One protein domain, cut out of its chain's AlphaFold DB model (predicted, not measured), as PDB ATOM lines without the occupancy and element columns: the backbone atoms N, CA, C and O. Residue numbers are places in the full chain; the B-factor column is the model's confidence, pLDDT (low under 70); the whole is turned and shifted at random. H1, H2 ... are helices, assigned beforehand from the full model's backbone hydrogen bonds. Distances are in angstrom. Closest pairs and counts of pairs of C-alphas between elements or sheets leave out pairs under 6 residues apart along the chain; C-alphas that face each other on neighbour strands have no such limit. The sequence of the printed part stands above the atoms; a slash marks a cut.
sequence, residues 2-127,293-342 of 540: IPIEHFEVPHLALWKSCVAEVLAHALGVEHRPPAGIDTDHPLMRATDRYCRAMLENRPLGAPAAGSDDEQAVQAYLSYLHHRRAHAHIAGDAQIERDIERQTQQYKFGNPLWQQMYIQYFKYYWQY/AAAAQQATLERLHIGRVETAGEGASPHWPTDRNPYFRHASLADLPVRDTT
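What this domain is: This is residues 2 to 127 and 293 to 342 of the 540 residues of the protein "Ser/Thr protein phosphatase family protein" of Burkholderia pseudomallei 406e (UniProt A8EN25). Five helices make a body in which H3 runs through the middle, with H2, H4 and H5 packed on it and H1 packed on H2 and H5. Two helical hairpins, H1 with H2 and H3 with H4, cross here, while little H6 and the coiling stretch 302 to 342 make a looser part at one end. The 176 printed residues hold six named helices, H1 to H6 in chain order, and no named strand; the class is all helix, though under half of the residues are in named elements. The whole is compact, with a radius of gyration of the C-alphas of 16.2 A and spans of 48 by 39 by 30 A.

Where its parts are: Find C-alpha 10 at (25.128, 25.080, 69.974); from there H1 runs 25.5 A to residue 27. Next come H2, residues 42 to 55, 19.9 A, and H3, residues 70 to 89, 28.6 A. H4 is residues 93 to 103, H5 residues 111 to 126, 22.5 A, and H6 residues 294 to 301, ending at C-alpha 301 at (28.102, 19.196, 62.193).

How they stand to each other: Begin at the hub, H3. With residues 71 to 79 alone it touches H2 at a steep tilt of 63 degrees, closest at C-alphas Ala 75 and Ala 46, 4.3 A. It touches H4 in a hairpin, 16 degrees, closest at C-alphas Arg 84 and Glu 96, 5.5 A. It touches H5 at a shallow tilt of 35.0 degrees, only just short of steep, closest at C-alphas His 81 and Tyr 117, 5.5 A. H1 touches H5, closest at C-alphas Cys 18 and Met 116, 5.5 A, and, with residues 12 to 20 alone, H2 in a hairpin, closest at C-alphas Leu 12 and Cys 51, 6.1 A. H6 is close to H3 but not clearly touching: C-alphas Leu 301 and His 86 are 6.5 A apart. In each helix every O i to N i+4 pair is within hydrogen-bond range.

The domain as a whole: The farthest C-alphas, Gly 28 and Thr 342, are 50.8 A apart. Residues 128 to 292 are not printed; C-alphas 127 and 293 are 14.5 A apart across this cut. The links H1 to H2 and H2 to H3 are long. Look for pLDDT under 70 at residues 31 to 34, 107 to 110, 308 to 324 and 330 to 342 of the model.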
ATOM      1  N   ILE A   2       9.812  23.815  87.680       79.56
ATOM      2  CA  ILE A   2      10.562  22.796  86.919       79.56
ATOM      3  C   ILE A   2      11.795  23.497  86.327       79.56
ATOM      4  O   ILE A   2      11.641  24.644  85.891       79.56
ATOM      5  N   PRO A   3      12.990  22.870  86.320       83.88
ATOM      6  CA  PRO A   3      14.171  23.472  85.713       83.88
ATOM      7  C   PRO A   3      13.940  23.832  84.241       83.88
ATOM      8  O   PRO A   3      13.232  23.127  83.520       83.88
ATOM      9  N   ILE A   4      14.588  24.901  83.781       89.19
ATOM     10  CA  ILE A   4      14.778  25.154  82.351       89.19
ATOM     11  C   ILE A   4      16.187  24.673  82.031       89.19
ATOM     12  O   ILE A   4      17.149  25.412  82.205       89.19
ATOM     13  N   GLU A   5      16.325  23.415  81.612       90.31
ATOM     14  CA  GLU A   5      17.642  22.903  81.228       90.31
ATOM     15  C   GLU A   5      18.130  23.648  79.983       90.31
ATOM     16  O   GLU A   5      17.471  23.631  78.948       90.31
ATOM     17  N   HIS A   6      19.274  24.307  80.055       88.50
ATOM     18  CA  HIS A   6      19.925  24.914  78.900       88.50
ATOM     19  C   HIS A   6      21.250  24.193  78.666       88.50
ATOM     20  O   HIS A   6      21.822  23.586  79.570       88.50
ATOM     21  N   PHE A   7      21.703  24.210  77.420       89.00
ATOM     22  CA  PHE A   7      22.941  23.556  77.034       89.00
ATOM     23  C   PHE A   7      23.866  24.596  76.434       89.00
ATOM     24  O   PHE A   7      23.549  25.201  75.414       89.00
ATOM     25  N   GLU A   8      25.037  24.729  77.038       84.94
ATOM     26  CA  GLU A   8      26.186  25.470  76.524       84.94
ATOM     27  C   GLU A   8      26.829  24.695  75.360       84.94
ATOM     28  O   GLU A   8      27.999  24.342  75.372       84.94
ATOM     29  N   VAL A   9      26.023  24.273  74.386       82.50
ATOM     30  CA  VAL A   9      26.449  23.490  73.223       82.50
ATOM     31  C   VAL A   9      25.519  23.842  72.065       82.50
ATOM     32  O   VAL A   9      24.356  23.428  72.101       82.50
ATOM     33  N   PRO A  10      26.000  24.526  71.009       85.06
ATOM     34  CA  PRO A  10      25.128  25.080  69.974       85.06
ATOM     35  C   PRO A  10      24.161  24.062  69.353       85.06
ATOM     36  O   PRO A  10      22.975  24.337  69.223       85.06
ATOM     37  N   HIS A  11      24.626  22.853  69.021       86.50
ATOM     38  CA  HIS A  11      23.783  21.833  68.384       86.50
ATOM     39  C   HIS A  11      22.739  21.221  69.339       86.50
ATOM     40  O   HIS A  11      21.624  20.921  68.914       86.50
ATOM     41  N   LEU A  12      23.052  21.064  70.633       91.44
ATOM     42  CA  LEU A  12      22.080  20.592  71.631       91.44
ATOM     43  C   LEU A  12      21.032  21.664  71.930       91.44
ATOM     44  O   LEU A  12      19.838  21.370  71.993       91.44
ATOM     45  N   ALA A  13      21.481  22.908  72.079       92.69
ATOM     46  CA  ALA A  13      20.619  24.058  72.291       92.69
ATOM     47  C   ALA A  13      19.674  24.267  71.094       92.69
ATOM     48  O   ALA A  13      18.466  24.465  71.271       92.69
ATOM     49  N   LEU A  14      20.186  24.120  69.867       93.31
ATOM     50  CA  LEU A  14      19.380  24.235  68.657       93.31
ATOM     51  C   LEU A  14      18.362  23.095  68.550       93.31
ATOM     52  O   LEU A  14      17.214  23.336  68.178       93.31
ATOM     53  N   TRP A  15      18.736  21.868  68.934       95.06
ATOM     54  CA  TRP A  15      17.795  20.747  69.004       95.06
ATOM     55  C   TRP A  15      16.665  21.009  70.007       95.06
ATOM     56  O   TRP A  15      15.495  20.830  69.664       95.06
ATOM     57  N   LYS A  16      16.978  21.534  71.201       95.31
ATOM     58  CA  LYS A  16      15.953  21.991  72.154       95.31
ATOM     59  C   LYS A  16      15.042  23.062  71.562       95.31
ATOM     60  O   LYS A  16      13.828  22.980  71.734       95.31
ATOM     61  N   SER A  17      15.610  24.035  70.854       95.38
ATOM     62  CA  SER A  17      14.848  25.100  70.192       95.38
ATOM     63  C   SER A  17      13.858  24.520  69.173       95.38
ATOM     64  O   SER A  17      12.691  24.904  69.156       95.38
ATOM     65  N   CYS A  18      14.280  23.513  68.393       95.50
ATOM     66  CA  CYS A  18      13.409  22.800  67.448       95.50
ATOM     67  C   CYS A  18      12.242  22.110  68.150       95.50
ATOM     68  O   CYS A  18      11.100  22.214  67.705       95.50
ATOM     69  N   VAL A  19      12.533  21.398  69.243       94.69
ATOM     70  CA  VAL A  19      11.511  20.719  70.046       94.69
ATOM     71  C   VAL A  19      10.530  21.741  70.612       94.69
ATOM     72  O   VAL A  19       9.323  21.543  70.506       94.69
ATOM     73  N   ALA A  20      11.028  22.856  71.147       94.06
ATOM     74  CA  ALA A  20      10.195  23.892  71.736       94.06
ATOM     75  C   ALA A  20       9.273  24.576  70.707       94.06
ATOM     76  O   ALA A  20       8.089  24.742  70.992       94.06
ATOM     77  N   GLU A  21       9.772  24.935  69.517       94.19
ATOM     78  CA  GLU A  21       8.948  25.552  68.462       94.19
ATOM     79  C   GLU A  21       7.891  24.569  67.928       94.19
ATOM     80  O   GLU A  21       6.711  24.911  67.836       94.19
ATOM     81  N   VAL A  22       8.273  23.320  67.633       94.31
ATOM     82  CA  VAL A  22       7.321  22.304  67.145       94.31
ATOM     83  C   VAL A  22       6.235  22.014  68.182       94.31
ATOM     84  O   VAL A  22       5.066  21.879  67.820       94.31
ATOM     85  N   LEU A  23       6.594  21.947  69.467       92.69
ATOM     86  CA  LEU A  23       5.619  21.797  70.547       92.69
ATOM     87  C   LEU A  23       4.684  22.999  70.644       92.69
ATOM     88  O   LEU A  23       3.477  22.804  70.769       92.69
ATOM     89  N   ALA A  24       5.211  24.221  70.543       91.56
ATOM     90  CA  ALA A  24       4.387  25.421  70.597       91.56
ATOM     91  C   ALA A  24       3.304  25.410  69.506       91.56
ATOM     92  O   ALA A  24       2.134  25.634  69.818       91.56
ATOM     93  N   HIS A  25       3.673  25.044  68.273       91.31
ATOM     94  CA  HIS A  25       2.731  24.878  67.161       91.31
ATOM     95  C   HIS A  25       1.727  23.745  67.379       91.31
ATOM     96  O   HIS A  25       0.536  23.900  67.117       91.31
ATOM     97  N   ALA A  26       2.183  22.591  67.868       90.81
ATOM     98  CA  ALA A  26       1.303  21.453  68.124       90.81
ATOM     99  C   ALA A  26       0.248  21.757  69.203       90.81
ATOM    100  O   ALA A  26      -0.868  21.242  69.140       90.81
ATOM    101  N   LEU A  27       0.600  22.596  70.179       89.75
ATOM    102  CA  LEU A  27      -0.271  23.014  71.275       89.75
ATOM    103  C   LEU A  27      -1.112  24.260  70.941       89.75
ATOM    104  O   LEU A  27      -2.005  24.608  71.717       89.75
ATOM    105  N   GLY A  28      -0.859  24.933  69.812       87.38
ATOM    106  CA  GLY A  28      -1.562  26.157  69.415       87.38
ATOM    107  C   GLY A  28      -1.265  27.359  70.322       87.38
ATOM    108  O   GLY A  28      -2.125  28.230  70.504       87.38
ATOM    109  N   VAL A  29      -0.096  27.378  70.972       83.81
ATOM    110  CA  VAL A  29       0.299  28.419  71.940       83.81
ATOM    111  C   VAL A  29       1.237  29.471  71.351       83.81
ATOM    112  O   VAL A  29       1.483  30.481  72.004       83.81
ATOM    113  N   GLU A  30       1.697  29.306  70.110       74.38
ATOM    114  CA  GLU A  30       2.539  30.276  69.399       74.38
ATOM    115  C   GLU A  30       1.884  31.660  69.284       74.38
ATOM    116  O   GLU A  30       2.559  32.679  69.233       74.38
ATOM    117  N   HIS A  31       0.553  31.729  69.297       68.38
ATOM    118  CA  HIS A  31      -0.181  32.988  69.174       68.38
ATOM    119  C   HIS A  31      -0.326  33.761  70.494       68.38
ATOM    120  O   HIS A  31      -0.928  34.835  70.501       68.38
ATOM    121  N   ARG A  32       0.180  33.231  71.616       66.88
ATOM    122  CA  ARG A  32       0.111  33.882  72.930       66.88
ATOM    123  C   ARG A  32       1.454  34.550  73.225       66.88
ATOM    124  O   ARG A  32       2.417  33.830  73.439       66.88
ATOM    125  N   PRO A  33       1.564  35.887  73.249       61.38
ATOM    126  CA  PRO A  33       2.735  36.546  73.809       61.38
ATOM    127  C   PRO A  33       2.586  36.647  75.340       61.38
ATOM    128  O   PRO A  33       1.593  37.212  75.802       61.38
ATOM    129  N   PRO A  34       3.538  36.132  76.139       65.12
ATOM    130  CA  PRO A  34       4.719  35.366  75.733       65.12
ATOM    131  C   PRO A  34       4.422  33.872  75.484       65.12
ATOM    132  O   PRO A  34       3.656  33.246  76.220       65.12
ATOM    133  N   ALA A  35       5.074  33.279  74.474       74.00
ATOM    134  CA  ALA A  35       5.036  31.832  74.243       74.00
ATOM    135  C   ALA A  35       6.184  31.186  75.035       74.00
ATOM    136  O   ALA A  35       7.297  30.996  74.527       74.00
ATOM    137  N   GLY A  36       5.924  30.949  76.322       75.94
ATOM    138  CA  GLY A  36       6.890  30.388  77.264       75.94
ATOM    139  C   GLY A  36       7.325  28.958  76.936       75.94
ATOM    140  O   GLY A  36       6.747  28.272  76.094       75.94
ATOM    141  N   ILE A  37       8.382  28.508  77.609       82.19
ATOM    142  CA  ILE A  37       8.927  27.155  77.460       82.19
ATOM    143  C   ILE A  37       8.040  26.157  78.220       82.19
ATOM    144  O   ILE A  37       7.900  26.262  79.438       82.19
ATOM    145  N   ASP A  38       7.497  25.154  77.526       83.56
ATOM    146  CA  ASP A  38       6.783  24.033  78.154       83.56
ATOM    147  C   ASP A  38       7.778  22.958  78.624       83.56
ATOM    148  O   ASP A  38       8.085  21.994  77.917       83.56
ATOM    149  N   THR A  39       8.337  23.164  79.819       84.81
ATOM    150  CA  THR A  39       9.319  22.251  80.425       84.81
ATOM    151  C   THR A  39       8.703  20.956  80.956       84.81
ATOM    152  O   THR A  39       9.425  19.977  81.147       84.81
ATOM    153  N   ASP A  40       7.384  20.907  81.165       88.31
ATOM    154  CA  ASP A  40       6.699  19.720  81.692       88.31
ATOM    155  C   ASP A  40       6.217  18.766  80.589       88.31
ATOM    156  O   ASP A  40       5.793  17.639  80.858       88.31
ATOM    157  N   HIS A  41       6.303  19.163  79.318       91.56
ATOM    158  CA  HIS A  41       5.898  18.288  78.229       91.56
ATOM    159  C   HIS A  41       6.788  17.022  78.155       91.56
ATOM    160  O   HIS A  41       8.020  17.128  78.174       91.56
ATOM    161  N   PRO A  42       6.222  15.802  77.991       91.31
ATOM    162  CA  PRO A  42       7.002  14.561  77.916       91.31
ATOM    163  C   PRO A  42       8.122  14.571  76.869       91.31
ATOM    164  O   PRO A  42       9.197  14.033  77.131       91.31
ATOM    165  N   LEU A  43       7.888  15.205  75.712       92.19
ATOM    166  CA  LEU A  43       8.903  15.331  74.658       92.19
ATOM    167  C   LEU A  43      10.054  16.259  75.073       92.19
ATOM    168  O   LEU A  43      11.199  15.929  74.792       92.19
ATOM    169  N   MET A  44       9.782  17.348  75.802       93.94
ATOM    170  CA  MET A  44      10.835  18.240  76.302       93.94
ATOM    171  C   MET A  44      11.712  17.522  77.336       93.94
ATOM    172  O   MET A  44      12.926  17.458  77.171       93.94
ATOM    173  N   ARG A  45      11.103  16.844  78.321       93.69
ATOM    174  CA  ARG A  45      11.845  16.031  79.309       93.69
ATOM    175  C   ARG A  45      12.656  14.899  78.672       93.69
ATOM    176  O   ARG A  45      13.710  14.512  79.173       93.69
ATOM    177  N   ALA A  46      12.151  14.318  77.586       93.38
ATOM    178  CA  ALA A  46      12.868  13.302  76.826       93.38
ATOM    179  C   ALA A  46      14.083  13.880  76.091       93.38
ATOM    180  O   ALA A  46      15.154  13.268  76.110       93.38
ATOM    181  N   THR A  47      13.930  15.062  75.492       95.38
ATOM    182  CA  THR A  47      15.033  15.813  74.891       95.38
ATOM    183  C   THR A  47      16.090  16.176  75.930       95.38
ATOM    184  O   THR A  47      17.266  15.955  75.671       95.38
ATOM    185  N   ASP A  48      15.691  16.609  77.124       95.12
ATOM    186  CA  ASP A  48      16.594  16.919  78.241       95.12
ATOM    187  C   ASP A  48      17.440  15.721  78.667       95.12
ATOM    188  O   ASP A  48      18.668  15.805  78.757       95.12
ATOM    189  N   ARG A  49      16.810  14.552  78.835       94.38
ATOM    190  CA  ARG A  49      17.533  13.303  79.121       94.38
ATOM    191  C   ARG A  49      18.547  12.955  78.037       94.38
ATOM    192  O   ARG A  49      19.672  12.577  78.359       94.38
ATOM    193  N   TYR A  50      18.159  13.071  76.770       93.81
ATOM    194  CA  TYR A  50      19.053  12.793  75.652       93.81
ATOM    195  C   TYR A  50      20.225  13.784  75.597       93.81
ATOM    196  O   TYR A  50      21.380  13.361  75.550       93.81
ATOM    197  N   CYS A  51      19.948  15.087  75.632       93.44
ATOM    198  CA  CYS A  51      20.973  16.121  75.556       93.44
ATOM    199  C   CYS A  51      21.949  16.031  76.738       93.44
ATOM    200  O   CYS A  51      23.154  16.144  76.527       93.44
ATOM    201  N   ARG A  52      21.466  15.726  77.952       91.88
ATOM    202  CA  ARG A  52      22.325  15.451  79.115       91.88
ATOM    203  C   ARG A  52      23.219  14.233  78.890       91.88
ATOM    204  O   ARG A  52      24.423  14.331  79.100       91.88
ATOM    205  N   ALA A  53      22.663  13.113  78.423       89.56
ATOM    206  CA  ALA A  53      23.460  11.921  78.126       89.56
ATOM    207  C   ALA A  53      24.554  12.221  77.087       89.56
ATOM    208  O   ALA A  53      25.691  11.784  77.242       89.56
ATOM    209  N   MET A  54      24.240  13.020  76.066       87.00
ATOM    210  CA  MET A  54      25.219  13.450  75.073       87.00
ATOM    211  C   MET A  54      26.295  14.371  75.667       87.00
ATOM    212  O   MET A  54      27.478  14.141  75.422       87.00
ATOM    213  N   LEU A  55      25.911  15.364  76.477       85.12
ATOM    214  CA  LEU A  55      26.838  16.274  77.163       85.12
ATOM    215  C   LEU A  55      27.816  15.506  78.069       85.12
ATOM    216  O   LEU A  55      29.016  15.763  78.073       85.12
ATOM    217  N   GLU A  56      27.312  14.508  78.790       84.50
ATOM    218  CA  GLU A  56      28.098  13.653  79.685       84.50
ATOM    219  C   GLU A  56      28.864  12.540  78.941       84.50
ATOM    220  O   GLU A  56      29.538  11.728  79.574       84.50
ATOM    221  N   ASN A  57      28.764  12.475  77.605       81.56
ATOM    222  CA  ASN A  57      29.297  11.394  76.766       81.56
ATOM    223  C   ASN A  57      28.889   9.988  77.241       81.56
ATOM    224  O   ASN A  57      29.648   9.024  77.134       81.56
ATOM    225  N   ARG A  58      27.661   9.863  77.748       84.12
ATOM    226  CA  ARG A  58      27.056   8.596  78.156       84.12
ATOM    227  C   ARG A  58      26.268   7.984  76.994       84.12
ATOM    228  O   ARG A  58      25.602   8.712  76.251       84.12
ATOM    229  N   PRO A  59      26.318   6.653  76.812       80.69
ATOM    230  CA  PRO A  59      25.516   5.984  75.801       80.69
ATOM    231  C   PRO A  59      24.029   6.052  76.168       80.69
ATOM    232  O   PRO A  59      23.654   5.912  77.332       80.69
ATOM    233  N   LEU A  60      23.174   6.204  75.157       85.88
ATOM    234  CA  LEU A  60      21.729   6.091  75.315       85.88
ATOM    235  C   LEU A  60      21.290   4.684  74.891       85.88
ATOM    236  O   LEU A  60      21.298   4.357  73.703       85.88
ATOM    237  N   GLY A  61      20.957   3.836  75.866       83.88
ATOM    238  CA  GLY A  61      20.556   2.452  75.609       83.88
ATOM    239  C   GLY A  61      19.306   2.376  74.730       83.88
ATOM    240  O   GLY A  61      18.331   3.075  74.992       83.88
ATOM    241  N   ALA A  62      19.333   1.524  73.701       90.00
ATOM    242  CA  ALA A  62      18.181   1.286  72.837       90.00
ATOM    243  C   ALA A  62      17.100   0.505  73.611       90.00
ATOM    244  O   ALA A  62      17.338  -0.652  73.975       90.00
ATOM    245  N   PRO A  63      15.927   1.101  73.893       91.50
ATOM    246  CA  PRO A  63      14.848   0.384  74.555       91.50
ATOM    247  C   PRO A  63      14.233  -0.648  73.604       91.50
ATOM    248  O   PRO A  63      14.290  -0.512  72.384       91.50
ATOM    249  N   ALA A  64      13.598  -1.685  74.154       90.62
ATOM    250  CA  ALA A  64      12.825  -2.610  73.332       90.62
ATOM    251  C   ALA A  64      11.702  -1.854  72.598       90.62
ATOM    252  O   ALA A  64      11.037  -0.999  73.181       90.62
ATOM    253  N   ALA A  65      11.448  -2.198  71.335       83.31
ATOM    254  CA  ALA A  65      10.452  -1.524  70.498       83.31
ATOM    255  C   ALA A  65       9.026  -1.515  71.097       83.31
ATOM    256  O   ALA A  65       8.267  -0.567  70.899       83.31
ATOM    257  N   GLY A  66       8.682  -2.563  71.855       85.19
ATOM    258  CA  GLY A  66       7.430  -2.692  72.606       85.19
ATOM    259  C   GLY A  66       7.543  -2.332  74.091       85.19
ATOM    260  O   GLY A  66       6.720  -2.802  74.866       85.19
ATOM    261  N   SER A  67       8.576  -1.588  74.502       89.00
ATOM    262  CA  SER A  67       8.752  -1.154  75.891       89.00
ATOM    263  C   SER A  67       7.623  -0.220  76.328       89.00
ATOM    264  O   SER A  67       7.284   0.721  75.610       89.00
ATOM    265  N   ASP A  68       7.108  -0.443  77.537       88.00
ATOM    266  CA  ASP A  68       6.163   0.461  78.203       88.00
ATOM    267  C   ASP A  68       6.874   1.619  78.935       88.00
ATOM    268  O   ASP A  68       6.220   2.527  79.449       88.00
ATOM    269  N   ASP A  69       8.214   1.629  78.964       91.06
ATOM    270  CA  ASP A  69       8.997   2.776  79.432       91.06
ATOM    271  C   ASP A  69       8.990   3.891  78.375       91.06
ATOM    272  O   ASP A  69       9.915   4.050  77.571       91.06
ATOM    273  N   GLU A  70       7.911   4.672  78.377       88.81
ATOM    274  CA  GLU A  70       7.740   5.814  77.484       88.81
ATOM    275  C   GLU A  70       8.886   6.824  77.629       88.81
ATOM    276  O   GLU A  70       9.334   7.409  76.647       88.81
ATOM    277  N   GLN A  71       9.420   7.012  78.836       89.69
ATOM    278  CA  GLN A  71      10.470   7.993  79.074       89.69
ATOM    279  C   GLN A  71      11.772   7.639  78.354       89.69
ATOM    280  O   GLN A  71      12.385   8.530  77.749       89.69
ATOM    281  N   ALA A  72      12.164   6.364  78.403       91.38
ATOM    282  CA  ALA A  72      13.312   5.836  77.677       91.38
ATOM    283  C   ALA A  72      13.071   5.831  76.162       91.38
ATOM    284  O   ALA A  72      13.940   6.262  75.402       91.38
ATOM    285  N   VAL A  73      11.879   5.413  75.715       92.06
ATOM    286  CA  VAL A  73      11.524   5.390  74.285       92.06
ATOM    287  C   VAL A  73      11.565   6.792  73.681       92.06
ATOM    288  O   VAL A  73      12.201   6.986  72.648       92.06
ATOM    289  N   GLN A  74      10.962   7.792  74.328       92.94
ATOM    290  CA  GLN A  74      10.957   9.167  73.821       92.94
ATOM    291  C   GLN A  74      12.367   9.775  73.793       92.94
ATOM    292  O   GLN A  74      12.709  10.477  72.843       92.94
ATOM    293  N   ALA A  75      13.210   9.495  74.796       93.81
ATOM    294  CA  ALA A  75      14.594   9.975  74.794       93.81
ATOM    295  C   ALA A  75      15.389   9.352  73.636       93.81
ATOM    296  O   ALA A  75      16.123  10.048  72.932       93.81
ATOM    297  N   TYR A  76      15.192   8.054  73.385       93.19
ATOM    298  CA  TYR A  76      15.823   7.365  72.264       93.19
ATOM    299  C   TYR A  76      15.324   7.876  70.906       93.19
ATOM    300  O   TYR A  76      16.125   8.073  69.996       93.19
ATOM    301  N   LEU A  77      14.029   8.179  70.771       93.31
ATOM    302  CA  LEU A  77      13.481   8.817  69.570       93.31
ATOM    303  C   LEU A  77      14.059  10.222  69.353       93.31
ATOM    304  O   LEU A  77      14.451  10.539  68.230       93.31
ATOM    305  N   SER A  78      14.200  11.031  70.409       94.31
ATOM    306  CA  SER A  78      14.885  12.330  70.337       94.31
ATOM    307  C   SER A  78      16.299  12.183  69.759       94.31
ATOM    308  O   SER A  78      16.658  12.881  68.811       94.31
ATOM    309  N   TYR A  79      17.080  11.230  70.278       93.56
ATOM    310  CA  TYR A  79      18.405  10.893  69.748       93.56
ATOM    311  C   TYR A  79      18.359  10.480  68.272       93.56
ATOM    312  O   TYR A  79      19.107  11.025  67.459       93.56
ATOM    313  N   LEU A  80      17.485   9.535  67.905       93.19
ATOM    314  CA  LEU A  80      17.390   9.032  66.534       93.19
ATOM    315  C   LEU A  80      17.077  10.156  65.541       93.19
ATOM    316  O   LEU A  80      17.712  10.239  64.491       93.19
ATOM    317  N   HIS A  81      16.147  11.053  65.868       94.31
ATOM    318  CA  HIS A  81      15.775  12.152  64.979       94.31
ATOM    319  C   HIS A  81      16.857  13.238  64.874       94.31
ATOM    320  O   HIS A  81      17.102  13.730  63.770       94.31
ATOM    321  N   HIS A  82      17.574  13.547  65.959       93.69
ATOM    322  CA  HIS A  82      18.724  14.455  65.900       93.69
ATOM    323  C   HIS A  82      19.902  13.844  65.120       93.69
ATOM    324  O   HIS A  82      20.539  14.508  64.297       93.69
ATOM    325  N   ARG A  83      20.152  12.542  65.299       92.31
ATOM    326  CA  ARG A  83      21.131  11.787  64.510       92.31
ATOM    327  C   ARG A  83      20.762  11.756  63.032       92.31
ATOM    328  O   ARG A  83      21.635  11.936  62.189       92.31
ATOM    329  N   ARG A  84      19.482  11.570  62.705       93.00
ATOM    330  CA  ARG A  84      18.998  11.617  61.320       93.00
ATOM    331  C   ARG A  84      19.235  12.986  60.691       93.00
ATOM    332  O   ARG A  84      19.624  13.044  59.531       93.00
ATOM    333  N   ALA A  85      19.034  14.069  61.443       92.81
ATOM    334  CA  ALA A  85      19.306  15.418  60.958       92.81
ATOM    335  C   ALA A  85      20.778  15.588  60.551       92.81
ATOM    336  O   ALA A  85      21.060  16.053  59.450       92.81
ATOM    337  N   HIS A  86      21.712  15.126  61.384       91.50
ATOM    338  CA  HIS A  86      23.136  15.169  61.050       91.50
ATOM    339  C   HIS A  86      23.538  14.205  59.931       91.50
ATOM    340  O   HIS A  86      24.339  14.577  59.080       91.50
ATOM    341  N   ALA A  87      22.953  13.005  59.865       92.38
ATOM    342  CA  ALA A  87      23.162  12.089  58.741       92.38
ATOM    343  C   ALA A  87      22.749  12.731  57.409       92.38
ATOM    344  O   ALA A  87      23.481  12.634  56.428       92.38
ATOM    345  N   HIS A  88      21.635  13.463  57.416       92.12
ATOM    346  CA  HIS A  88      21.165  14.216  56.262       92.12
ATOM    347  C   HIS A  88      22.101  15.374  55.884       92.12
ATOM    348  O   HIS A  88      22.425  15.542  54.710       92.12
ATOM    349  N   ILE A  89      22.600  16.133  56.868       89.62
ATOM    350  CA  ILE A  89      23.624  17.175  56.654       89.62
ATOM    351  C   ILE A  89      24.902  16.573  56.047       89.62
ATOM    352  O   ILE A  89      25.477  17.147  55.125       89.62
ATOM    353  N   ALA A  90      25.317  15.397  56.520       88.81
ATOM    354  CA  ALA A  90      26.501  14.679  56.052       88.81
ATOM    355  C   ALA A  90      26.314  13.957  54.701       88.81
ATOM    356  O   ALA A  90      27.276  13.399  54.167       88.81
ATOM    357  N   GLY A  91      25.089  13.903  54.161       91.19
ATOM    358  CA  GLY A  91      24.757  13.120  52.966       91.19
ATOM    359  C   GLY A  91      24.864  11.598  53.156       91.19
ATOM    360  O   GLY A  91      25.040  10.865  52.178       91.19
ATOM    361  N   ASP A  92      24.781  11.096  54.392       92.44
ATOM    362  CA  ASP A  92      24.898   9.671  54.717       92.44
ATOM    363  C   ASP A  92      23.541   8.953  54.599       92.44
ATOM    364  O   ASP A  92      22.871   8.607  55.577       92.44
ATOM    365  N   ALA A  93      23.141   8.697  53.350       94.50
ATOM    366  CA  ALA A  93      21.854   8.081  53.031       94.50
ATOM    367  C   ALA A  93      21.685   6.660  53.607       94.50
ATOM    368  O   ALA A  93      20.562   6.154  53.686       94.50
ATOM    369  N   GLN A  94      22.778   5.977  53.966       93.88
ATOM    370  CA  GLN A  94      22.700   4.676  54.625       93.88
ATOM    371  C   GLN A  94      22.241   4.842  56.074       93.88
ATOM    372  O   GLN A  94      21.262   4.204  56.461       93.88
ATOM    373  N   ILE A  95      22.885   5.730  56.839       91.75
ATOM    374  CA  ILE A  95      22.489   6.017  58.224       91.75
ATOM    375  C   ILE A  95      21.053   6.549  58.278       91.75
ATOM    376  O   ILE A  95      20.278   6.107  59.125       91.75
ATOM    377  N   GLU A  96      20.656   7.431  57.355       93.00
ATOM    378  CA  GLU A  96      19.275   7.930  57.294       93.00
ATOM    379  C   GLU A  96      18.250   6.796  57.140       93.00
ATOM    380  O   GLU A  96      17.327   6.691  57.950       93.00
ATOM    381  N   ARG A  97      18.440   5.901  56.157       93.62
ATOM    382  CA  ARG A  97      17.550   4.743  55.950       93.62
ATOM    383  C   ARG A  97      17.550   3.794  57.142       93.62
ATOM    384  O   ARG A  97      16.532   3.167  57.429       93.62
ATOM    385  N   ASP A  98      18.689   3.616  57.803       92.94
ATOM    386  CA  ASP A  98      18.809   2.747  58.974       92.94
ATOM    387  C   ASP A  98      18.036   3.312  60.168       92.94
ATOM    388  O   ASP A  98      17.384   2.555  60.889       92.94
ATOM    389  N   ILE A  99      18.054   4.632  60.350       92.00
ATOM    390  CA  ILE A  99      17.285   5.308  61.396       92.00
ATOM    391  C   ILE A  99      15.794   5.281  61.082       92.00
ATOM    392  O   ILE A  99      15.009   4.975  61.970       92.00
ATOM    393  N   GLU A 100      15.391   5.533  59.835       90.69
ATOM    394  CA  GLU A 100      13.984   5.426  59.428       90.69
ATOM    395  C   GLU A 100      13.407   4.034  59.707       90.69
ATOM    396  O   GLU A 100      12.289   3.914  60.207       90.69
ATOM    397  N   ARG A 101      14.177   2.968  59.451       90.44
ATOM    398  CA  ARG A 101      13.752   1.606  59.807       90.44
ATOM    399  C   ARG A 101      13.645   1.403  61.317       90.44
ATOM    400  O   ARG A 101      12.752   0.683  61.749       90.44
ATOM    401  N   GLN A 102      14.533   2.002  62.112       90.69
ATOM    402  CA  GLN A 102      14.484   1.913  63.576       90.69
ATOM    403  C   GLN A 102      13.284   2.666  64.153       90.69
ATOM    404  O   GLN A 102      12.568   2.114  64.983       90.69
ATOM    405  N   THR A 103      13.016   3.895  63.706       89.94
ATOM    406  CA  THR A 103      11.902   4.701  64.233       89.94
ATOM    407  C   THR A 103      10.542   4.065  63.942       89.94
ATOM    408  O   THR A 103       9.653   4.137  64.786       89.94
ATOM    409  N   GLN A 104      10.398   3.361  62.812       87.69
ATOM    410  CA  GLN A 104       9.189   2.600  62.460       87.69
ATOM    411  C   GLN A 104       8.898   1.408  63.387       87.69
ATOM    412  O   GLN A 104       7.772   0.918  63.400       87.69
ATOM    413  N   GLN A 105       9.883   0.925  64.151       88.06
ATOM    414  CA  GLN A 105       9.683  -0.192  65.081       88.06
ATOM    415  C   GLN A 105       8.962   0.245  66.359       88.06
ATOM    416  O   GLN A 105       8.288  -0.568  66.989       88.06
ATOM    417  N   TYR A 106       9.080   1.515  66.745       86.06
ATOM    418  CA  TYR A 106       8.479   2.025  67.970       86.06
ATOM    419  C   TYR A 106       7.018   2.415  67.735       86.06
ATOM    420  O   TYR A 106       6.687   3.149  66.805       86.06
ATOM    421  N   LYS A 107       6.137   1.986  68.649       69.81
ATOM    422  CA  LYS A 107       4.697   2.322  68.656       69.81
ATOM    423  C   LYS A 107       4.432   3.836  68.598       69.81
ATOM    424  O   LYS A 107       3.389   4.267  68.116       69.81
ATOM    425  N   PHE A 108       5.390   4.629  69.073       62.19
ATOM    426  CA  PHE A 108       5.349   6.084  69.163       62.19
ATOM    427  C   PHE A 108       6.127   6.779  68.041       62.19
ATOM    428  O   PHE A 108       6.776   7.785  68.310       62.19
ATOM    429  N   GLY A 109       6.072   6.279  66.799       56.78
ATOM    430  CA  GLY A 109       6.542   6.986  65.594       56.78
ATOM    431  C   GLY A 109       5.788   8.307  65.367       56.78
ATOM    432  O   GLY A 109       5.027   8.456  64.416       56.78
ATOM    433  N   ASN A 110       5.933   9.239  66.305       64.44
ATOM    434  CA  ASN A 110       5.132  10.433  66.468       64.44
ATOM    435  C   ASN A 110       5.429  11.381  65.297       64.44
ATOM    436  O   ASN A 110       6.605  11.698  65.077       64.44
ATOM    437  N   PRO A 111       4.410  11.886  64.574       76.94
ATOM    438  CA  PRO A 111       4.623  12.898  63.541       76.94
ATOM    439  C   PRO A 111       5.390  14.125  64.060       76.94
ATOM    440  O   PRO A 111       6.085  14.772  63.279       76.94
ATOM    441  N   LEU A 112       5.340  14.421  65.364       89.50
ATOM    442  CA  LEU A 112       6.090  15.521  65.970       89.50
ATOM    443  C   LEU A 112       7.609  15.315  65.927       89.50
ATOM    444  O   LEU A 112       8.318  16.251  65.574       89.50
ATOM    445  N   TRP A 113       8.136  14.114  66.189       91.81
ATOM    446  CA  TRP A 113       9.586  13.889  66.086       91.81
ATOM    447  C   TRP A 113      10.089  14.051  64.649       91.81
ATOM    448  O   TRP A 113      11.166  14.601  64.404       91.81
ATOM    449  N   GLN A 114       9.272  13.639  63.675       90.31
ATOM    450  CA  GLN A 114       9.549  13.894  62.266       90.31
ATOM    451  C   GLN A 114       9.564  15.400  61.958       90.31
ATOM    452  O   GLN A 114      10.450  15.864  61.241       90.31
ATOM    453  N   GLN A 115       8.621  16.168  62.509       93.00
ATOM    454  CA  GLN A 115       8.603  17.626  62.372       93.00
ATOM    455  C   GLN A 115       9.820  18.284  63.032       93.00
ATOM    456  O   GLN A 115      10.373  19.208  62.448       93.00
ATOM    457  N   MET A 116      10.294  17.786  64.178       93.75
ATOM    458  CA  MET A 116      11.503  18.290  64.845       93.75
ATOM    459  C   MET A 116      12.763  18.056  64.004       93.75
ATOM    460  O   MET A 116      13.570  18.969  63.855       93.75
ATOM    461  N   TYR A 117      12.897  16.883  63.370       93.12
ATOM    462  CA  TYR A 117      13.947  16.634  62.371       93.12
ATOM    463  C   TYR A 117      13.891  17.653  61.217       93.12
ATOM    464  O   TYR A 117      14.909  18.251  60.867       93.12
ATOM    465  N   ILE A 118      12.698  17.892  60.655       92.38
ATOM    466  CA  ILE A 118      12.506  18.876  59.577       92.38
ATOM    467  C   ILE A 118      12.873  20.285  60.064       92.38
ATOM    468  O   ILE A 118      13.520  21.037  59.336       92.38
ATOM    469  N   GLN A 119      12.474  20.646  61.283       94.94
ATOM    470  CA  GLN A 119      12.733  21.958  61.866       94.94
ATOM    471  C   GLN A 119      14.228  22.200  62.092       94.94
ATOM    472  O   GLN A 119      14.728  23.258  61.718       94.94
ATOM    473  N   TYR A 120      14.959  21.205  62.598       93.94
ATOM    474  CA  TYR A 120      16.409  21.307  62.764       93.94
ATOM    475  C   TYR A 120      17.113  21.570  61.437       93.94
ATOM    476  O   TYR A 120      17.973  22.442  61.344       93.94
ATOM    477  N   PHE A 121      16.695  20.878  60.377       86.94
ATOM    478  CA  PHE A 121      17.254  21.105  59.051       86.94
ATOM    479  C   PHE A 121      16.927  22.500  58.496       86.94
ATOM    480  O   PHE A 121      17.783  23.123  57.867       86.94
ATOM    481  N   LYS A 122      15.720  23.029  58.753       89.81
ATOM    482  CA  LYS A 122      15.382  24.416  58.391       89.81
ATOM    483  C   LYS A 122      16.306  25.406  59.091       89.81
ATOM    484  O   LYS A 122      16.870  26.261  58.419       89.81
ATOM    485  N   TYR A 123      16.481  25.281  60.405       91.25
ATOM    486  CA  TYR A 123      17.367  26.166  61.157       91.25
ATOM    487  C   TYR A 123      18.812  26.073  60.680       91.25
ATOM    488  O   TYR A 123      19.434  27.103  60.433       91.25
ATOM    489  N   TYR A 124      19.320  24.857  60.471       85.50
ATOM    490  CA  TYR A 124      20.653  24.640  59.922       85.50
ATOM    491  C   TYR A 124      20.883  25.458  58.635       85.50
ATOM    492  O   TYR A 124      21.894  26.144  58.521       85.50
ATOM    493  N   TRP A 125      19.915  25.483  57.711       85.94
ATOM    494  CA  TRP A 125      20.001  26.282  56.477       85.94
ATOM    495  C   TRP A 125      19.680  27.771  56.619       85.94
ATOM    496  O   TRP A 125      20.045  28.556  55.747       85.94
ATOM    497  N   GLN A 126      18.967  28.184  57.663       87.19
ATOM    498  CA  GLN A 126      18.611  29.589  57.876       87.19
ATOM    499  C   GLN A 126      19.732  30.383  58.553       87.19
ATOM    500  O   GLN A 126      19.813  31.599  58.366       87.19
ATOM    501  N   TYR A 127      20.596  29.712  59.315       86.50
ATOM    502  CA  TYR A 127      21.619  30.348  60.145       86.50
ATOM    503  C   TYR A 127      23.023  30.201  59.563       86.50
ATOM    504  O   TYR A 127      23.304  29.215  58.889       86.50
ATOM    505  N   ALA A 293      36.104  29.182  64.396       70.19
ATOM    506  CA  ALA A 293      35.812  29.613  63.029       70.19
ATOM    507  C   ALA A 293      34.601  28.871  62.431       70.19
ATOM    508  O   ALA A 293      34.468  27.653  62.592       70.19
ATOM    509  N   ALA A 294      33.748  29.566  61.673       74.62
ATOM    510  CA  ALA A 294      32.508  28.989  61.151       74.62
ATOM    511  C   ALA A 294      32.723  27.726  60.301       74.62
ATOM    512  O   ALA A 294      31.967  26.760  60.410       74.62
ATOM    513  N   ALA A 295      33.794  27.682  59.501       73.25
ATOM    514  CA  ALA A 295      34.161  26.498  58.718       73.25
ATOM    515  C   ALA A 295      34.372  25.248  59.593       73.25
ATOM    516  O   ALA A 295      34.047  24.132  59.189       73.25
ATOM    517  N   ALA A 296      34.876  25.425  60.811       72.12
ATOM    518  CA  ALA A 296      35.109  24.332  61.736       72.12
ATOM    519  C   ALA A 296      33.844  23.910  62.497       72.12
ATOM    520  O   ALA A 296      33.649  22.721  62.763       72.12
ATOM    521  N   GLN A 297      32.946  24.858  62.779       74.88
ATOM    522  CA  GLN A 297      31.604  24.549  63.278       74.88
ATOM    523  C   GLN A 297      30.824  23.719  62.243       74.88
ATOM    524  O   GLN A 297      30.278  22.668  62.577       74.88
ATOM    525  N   GLN A 298      30.870  24.117  60.967       79.38
ATOM    526  CA  GLN A 298      30.304  23.351  59.852       79.38
ATOM    527  C   GLN A 298      30.874  21.930  59.788       79.38
ATOM    528  O   GLN A 298      30.136  20.946  59.777       79.38
ATOM    529  N   ALA A 299      32.200  21.821  59.783       77.50
ATOM    530  CA  ALA A 299      32.902  20.552  59.676       77.50
ATOM    531  C   ALA A 299      32.625  19.613  60.874       77.50
ATOM    532  O   ALA A 299      32.697  18.387  60.736       77.50
ATOM    533  N   THR A 300      32.295  20.175  62.042       78.38
ATOM    534  CA  THR A 300      31.817  19.433  63.217       78.38
ATOM    535  C   THR A 300      30.431  18.841  62.954       78.38
ATOM    536  O   THR A 300      30.242  17.639  63.134       78.38
ATOM    537  N   LEU A 301      29.476  19.641  62.467       81.81
ATOM    538  CA  LEU A 301      28.102  19.196  62.193       81.81
ATOM    539  C   LEU A 301      28.024  18.089  61.126       81.81
ATOM    540  O   LEU A 301      27.213  17.177  61.259       81.81
ATOM    541  N   GLU A 302      28.897  18.113  60.114       83.06
ATOM    542  CA  GLU A 302      28.981  17.080  59.062       83.06
ATOM    543  C   GLU A 302      29.488  15.714  59.560       83.06
ATOM    544  O   GLU A 302      29.364  14.704  58.869       83.06
ATOM    545  N   ARG A 303      30.102  15.664  60.747       82.06
ATOM    546  CA  ARG A 303      30.668  14.431  61.321       82.06
ATOM    547  C   ARG A 303      29.956  13.992  62.594       82.06
ATOM    548  O   ARG A 303      30.110  12.837  63.001       82.06
ATOM    549  N   LEU A 304      29.202  14.892  63.214       86.06
ATOM    550  CA  LEU A 304      28.493  14.659  64.457       86.06
ATOM    551  C   LEU A 304      27.359  13.637  64.268       86.06
ATOM    552  O   LEU A 304      26.675  13.619  63.255       86.06
ATOM    553  N   HIS A 305      27.166  12.758  65.247       88.12
ATOM    554  CA  HIS A 305      26.245  11.611  65.212       88.12
ATOM    555  C   HIS A 305      26.456  10.578  64.083       88.12
ATOM    556  O   HIS A 305      25.655   9.646  63.933       88.12
ATOM    557  N   ILE A 306      27.543  10.677  63.318       84.69
ATOM    558  CA  ILE A 306      27.897   9.689  62.289       84.69
ATOM    559  C   ILE A 306      28.650   8.495  62.907       84.69
ATOM    560  O   ILE A 306      28.637   7.396  62.349       84.69
ATOM    561  N   GLY A 307      29.258   8.675  64.085       76.50
ATOM    562  CA  GLY A 307      29.903   7.610  64.859       76.50
ATOM    563  C   GLY A 307      28.926   6.597  65.477       76.50
ATOM    564  O   GLY A 307      27.702   6.776  65.459       76.50
ATOM    565  N   ARG A 308      29.463   5.494  66.017       69.06
ATOM    566  CA  ARG A 308      28.683   4.501  66.779       69.06
ATOM    567  C   ARG A 308      28.672   4.892  68.260       69.06
ATOM    568  O   ARG A 308      29.653   4.691  68.962       69.06
ATOM    569  N   VAL A 309      27.531   5.383  68.739       66.75
ATOM    570  CA  VAL A 309      27.339   5.851  70.130       66.75
ATOM    571  C   VAL A 309      27.389   4.718  71.167       66.75
ATOM    572  O   VAL A 309      27.654   4.953  72.341       66.75
ATOM    573  N   GLU A 310      27.184   3.471  70.743       66.69
ATOM    574  CA  GLU A 310      27.143   2.279  71.608       66.69
ATOM    575  C   GLU A 310      28.460   2.003  72.358       66.69
ATOM    576  O   GLU A 310      28.460   1.245  73.323       66.69
ATOM    577  N   THR A 311      29.574   2.620  71.949       62.84
ATOM    578  CA  THR A 311      30.889   2.487  72.599       62.84
ATOM    579  C   THR A 311      31.283   3.713  73.428       62.84
ATOM    580  O   THR A 311      32.469   3.912  73.695       62.84
ATOM    581  N   ALA A 312      30.324   4.569  73.789       66.00
ATOM    582  CA  ALA A 312      30.582   5.780  74.558       66.00
ATOM    583  C   ALA A 312      31.035   5.492  75.999       66.00
ATOM    584  O   ALA A 312      30.511   4.594  76.660       66.00
ATOM    585  N   GLY A 313      32.000   6.278  76.480       64.25
ATOM    586  CA  GLY A 313      32.556   6.216  77.830       64.25
ATOM    587  C   GLY A 313      33.076   7.585  78.275       64.25
ATOM    588  O   GLY A 313      33.244   8.491  77.457       64.25
ATOM    589  N   GLU A 314      33.310   7.743  79.578       63.16
ATOM    590  CA  GLU A 314      33.665   9.025  80.201       63.16
ATOM    591  C   GLU A 314      34.972   9.629  79.632       63.16
ATOM    592  O   GLU A 314      35.925   8.913  79.320       63.16
ATOM    593  N   GLY A 315      35.033  10.965  79.522       60.78
ATOM    594  CA  GLY A 315      36.272  11.711  79.234       60.78
ATOM    595  C   GLY A 315      36.430  12.294  77.822       60.78
ATOM    596  O   GLY A 315      37.430  12.961  77.557       60.78
ATOM    597  N   ALA A 316      35.470  12.092  76.912       66.56
ATOM    598  CA  ALA A 316      35.395  12.879  75.676       66.56
ATOM    599  C   ALA A 316      34.786  14.267  75.955       66.56
ATOM    600  O   ALA A 316      34.044  14.445  76.915       66.56
ATOM    601  N   SER A 317      35.103  15.263  75.124       66.25
ATOM    602  CA  SER A 317      34.450  16.573  75.194       66.25
ATOM    603  C   SER A 317      33.218  16.575  74.283       66.25
ATOM    604  O   SER A 317      33.367  16.229  73.110       66.25
ATOM    605  N   PRO A 318      32.020  16.976  74.757       63.44
ATOM    606  CA  PRO A 318      30.847  17.159  73.892       63.44
ATOM    607  C   PRO A 318      30.971  18.415  73.010       63.44
ATOM    608  O   PRO A 318      30.239  18.589  72.039       63.44
ATOM    609  N   HIS A 319      31.917  19.288  73.356       59.62
ATOM    610  CA  HIS A 319      32.133  20.601  72.766       59.62
ATOM    611  C   HIS A 319      33.040  20.574  71.536       59.62
ATOM    612  O   HIS A 319      32.964  21.480  70.710       59.62
ATOM    613  N   TRP A 320      33.903  19.559  71.414       62.91
ATOM    614  CA  TRP A 320      34.839  19.444  70.298       62.91
ATOM    615  C   TRP A 320      34.994  17.996  69.831       62.91
ATOM    616  O   TRP A 320      35.116  17.107  70.680       62.91
ATOM    617  N   PRO A 321      35.050  17.734  68.511       63.97
ATOM    618  CA  PRO A 321      35.457  16.432  68.008       63.97
ATOM    619  C   PRO A 321      36.863  16.088  68.515       63.97
ATOM    620  O   PRO A 321      37.828  16.813  68.290       63.97
ATOM    621  N   THR A 322      36.983  14.957  69.201       62.28
ATOM    622  CA  THR A 322      38.268  14.344  69.563       62.28
ATOM    623  C   THR A 322      38.300  12.925  69.011       62.28
ATOM    624  O   THR A 322      37.241  12.342  68.776       62.28
ATOM    625  N   ASP A 323      39.489  12.342  68.807       59.97
ATOM    626  CA  ASP A 323      39.617  10.997  68.203       59.97
ATOM    627  C   ASP A 323      38.864   9.918  69.007       59.97
ATOM    628  O   ASP A 323      38.558   8.833  68.507       59.97
ATOM    629  N   ARG A 324      38.554  10.229  70.272       62.47
ATOM    630  CA  ARG A 324      37.840   9.377  71.222       62.47
ATOM    631  C   ARG A 324      36.347   9.684  71.336       62.47
ATOM    632  O   ARG A 324      35.667   8.956  72.052       62.47
ATOM    633  N   ASN A 325      35.824  10.734  70.694       72.00
ATOM    634  CA  ASN A 325      34.408  11.068  70.816       72.00
ATOM    635  C   ASN A 325      33.550  10.101  69.959       72.00
ATOM    636  O   ASN A 325      33.615  10.145  68.729       72.00
ATOM    637  N   PRO A 326      32.717   9.247  70.586       71.00
ATOM    638  CA  PRO A 326      31.965   8.169  69.929       71.00
ATOM    639  C   PRO A 326      30.843   8.671  69.008       71.00
ATOM    640  O   PRO A 326      30.334   7.921  68.174       71.00
ATOM    641  N   TYR A 327      30.439   9.936  69.150       77.75
ATOM    642  CA  TYR A 327      29.430  10.548  68.295       77.75
ATOM    643  C   TYR A 327      29.996  10.919  66.919       77.75
ATOM    644  O   TYR A 327      29.224  11.099  65.980       77.75
ATOM    645  N   PHE A 328      31.317  10.988  66.750       76.75
ATOM    646  CA  PHE A 328      31.948  11.410  65.502       76.75
ATOM    647  C   PHE A 328      32.458  10.226  64.681       76.75
ATOM    648  O   PHE A 328      32.830   9.177  65.204       76.75
ATOM    649  N   ARG A 329      32.498  10.387  63.353       73.75
ATOM    650  CA  ARG A 329      33.203   9.437  62.481       73.75
ATOM    651  C   ARG A 329      34.701   9.470  62.828       73.75
ATOM    652  O   ARG A 329      35.298  10.535  62.741       73.75
ATOM    653  N   HIS A 330      35.317   8.317  63.118       61.66
ATOM    654  CA  HIS A 330      36.760   8.162  63.422       61.66
ATOM    655  C   HIS A 330      37.714   8.453  62.238       61.66
ATOM    656  O   HIS A 330      38.816   7.910  62.171       61.66
ATOM    657  N   ALA A 331      37.287   9.240  61.248       59.19
ATOM    658  CA  ALA A 331      38.182   9.711  60.198       59.19
ATOM    659  C   ALA A 331      39.235  10.654  60.800       59.19
ATOM    660  O   ALA A 331      39.014  11.211  61.873       59.19
ATOM    661  N   SER A 332      40.357  10.844  60.096       56.53
ATOM    662  CA  SER A 332      41.413  11.768  60.524       56.53
ATOM    663  C   SER A 332      40.817  13.129  60.892       56.53
ATOM    664  O   SER A 332      40.234  13.806  60.043       56.53
ATOM    665  N   LEU A 333      40.978  13.527  62.155       56.19
ATOM    666  CA  LEU A 333      40.616  14.862  62.624       56.19
ATOM    667  C   LEU A 333      41.594  15.937  62.141       56.19
ATOM    668  O   LEU A 333      41.393  17.098  62.462       56.19
ATOM    669  N   ALA A 334      42.619  15.589  61.353       53.97
ATOM    670  CA  ALA A 334      43.612  16.534  60.838       53.97
ATOM    671  C   ALA A 334      43.019  17.644  59.942       53.97
ATOM    672  O   ALA A 334      43.643  18.691  59.797       53.97
ATOM    673  N   ASP A 335      41.827  17.426  59.371       50.56
ATOM    674  CA  ASP A 335      41.099  18.425  58.569       50.56
ATOM    675  C   ASP A 335      40.129  19.281  59.411       50.56
ATOM    676  O   ASP A 335      39.507  20.215  58.902       50.56
ATOM    677  N   LEU A 336      39.951  18.945  60.691       50.75
ATOM    678  CA  LEU A 336      39.288  19.788  61.682       50.75
ATOM    679  C   LEU A 336      40.371  20.562  62.439       50.75
ATOM    680  O   LEU A 336      41.445  20.011  62.675       50.75
ATOM    681  N   PRO A 337      40.136  21.816  62.862       48.53
ATOM    682  CA  PRO A 337      41.075  22.444  63.773       48.53
ATOM    683  C   PRO A 337      41.214  21.553  65.008       48.53
ATOM    684  O   PRO A 337      40.238  21.205  65.665       48.53
ATOM    685  N   VAL A 338      42.425  21.129  65.330       44.91
ATOM    686  CA  VAL A 338      42.668  20.538  66.642       44.91
ATOM    687  C   VAL A 338      42.642  21.712  67.615       44.91
ATOM    688  O   VAL A 338      43.344  22.695  67.384       44.91
ATOM    689  N   ARG A 339      41.826  21.648  68.679       43.50
ATOM    690  CA  ARG A 339      42.005  22.561  69.816       43.50
ATOM    691  C   ARG A 339      43.448  22.379  70.254       43.50
ATOM    692  O   ARG A 339      43.788  21.296  70.727       43.50
ATOM    693  N   ASP A 340      44.284  23.388  70.055       41.28
ATOM    694  CA  ASP A 340      45.651  23.322  70.539       41.28
ATOM    695  C   ASP A 340      45.578  23.163  72.063       41.28
ATOM    696  O   ASP A 340      45.144  24.054  72.784       41.28
ATOM    697  N   THR A 341      45.936  21.974  72.545       36.81
ATOM    698  CA  THR A 341      45.879  21.609  73.963       36.81
ATOM    699  C   THR A 341      46.970  22.295  74.784       36.81
ATOM    700  O   THR A 341      46.989  22.148  76.003       36.81
ATOM    701  N   THR A 342      47.890  23.002  74.121       35.44
ATOM    702  CA  THR A 342      48.921  23.858  74.722       35.44
ATOM    703  C   THR A 342      48.617  25.348  74.572       35.44
ATOM    704  O   THR A 342      49.191  26.153  75.305       35.44
TER     705      THR A 342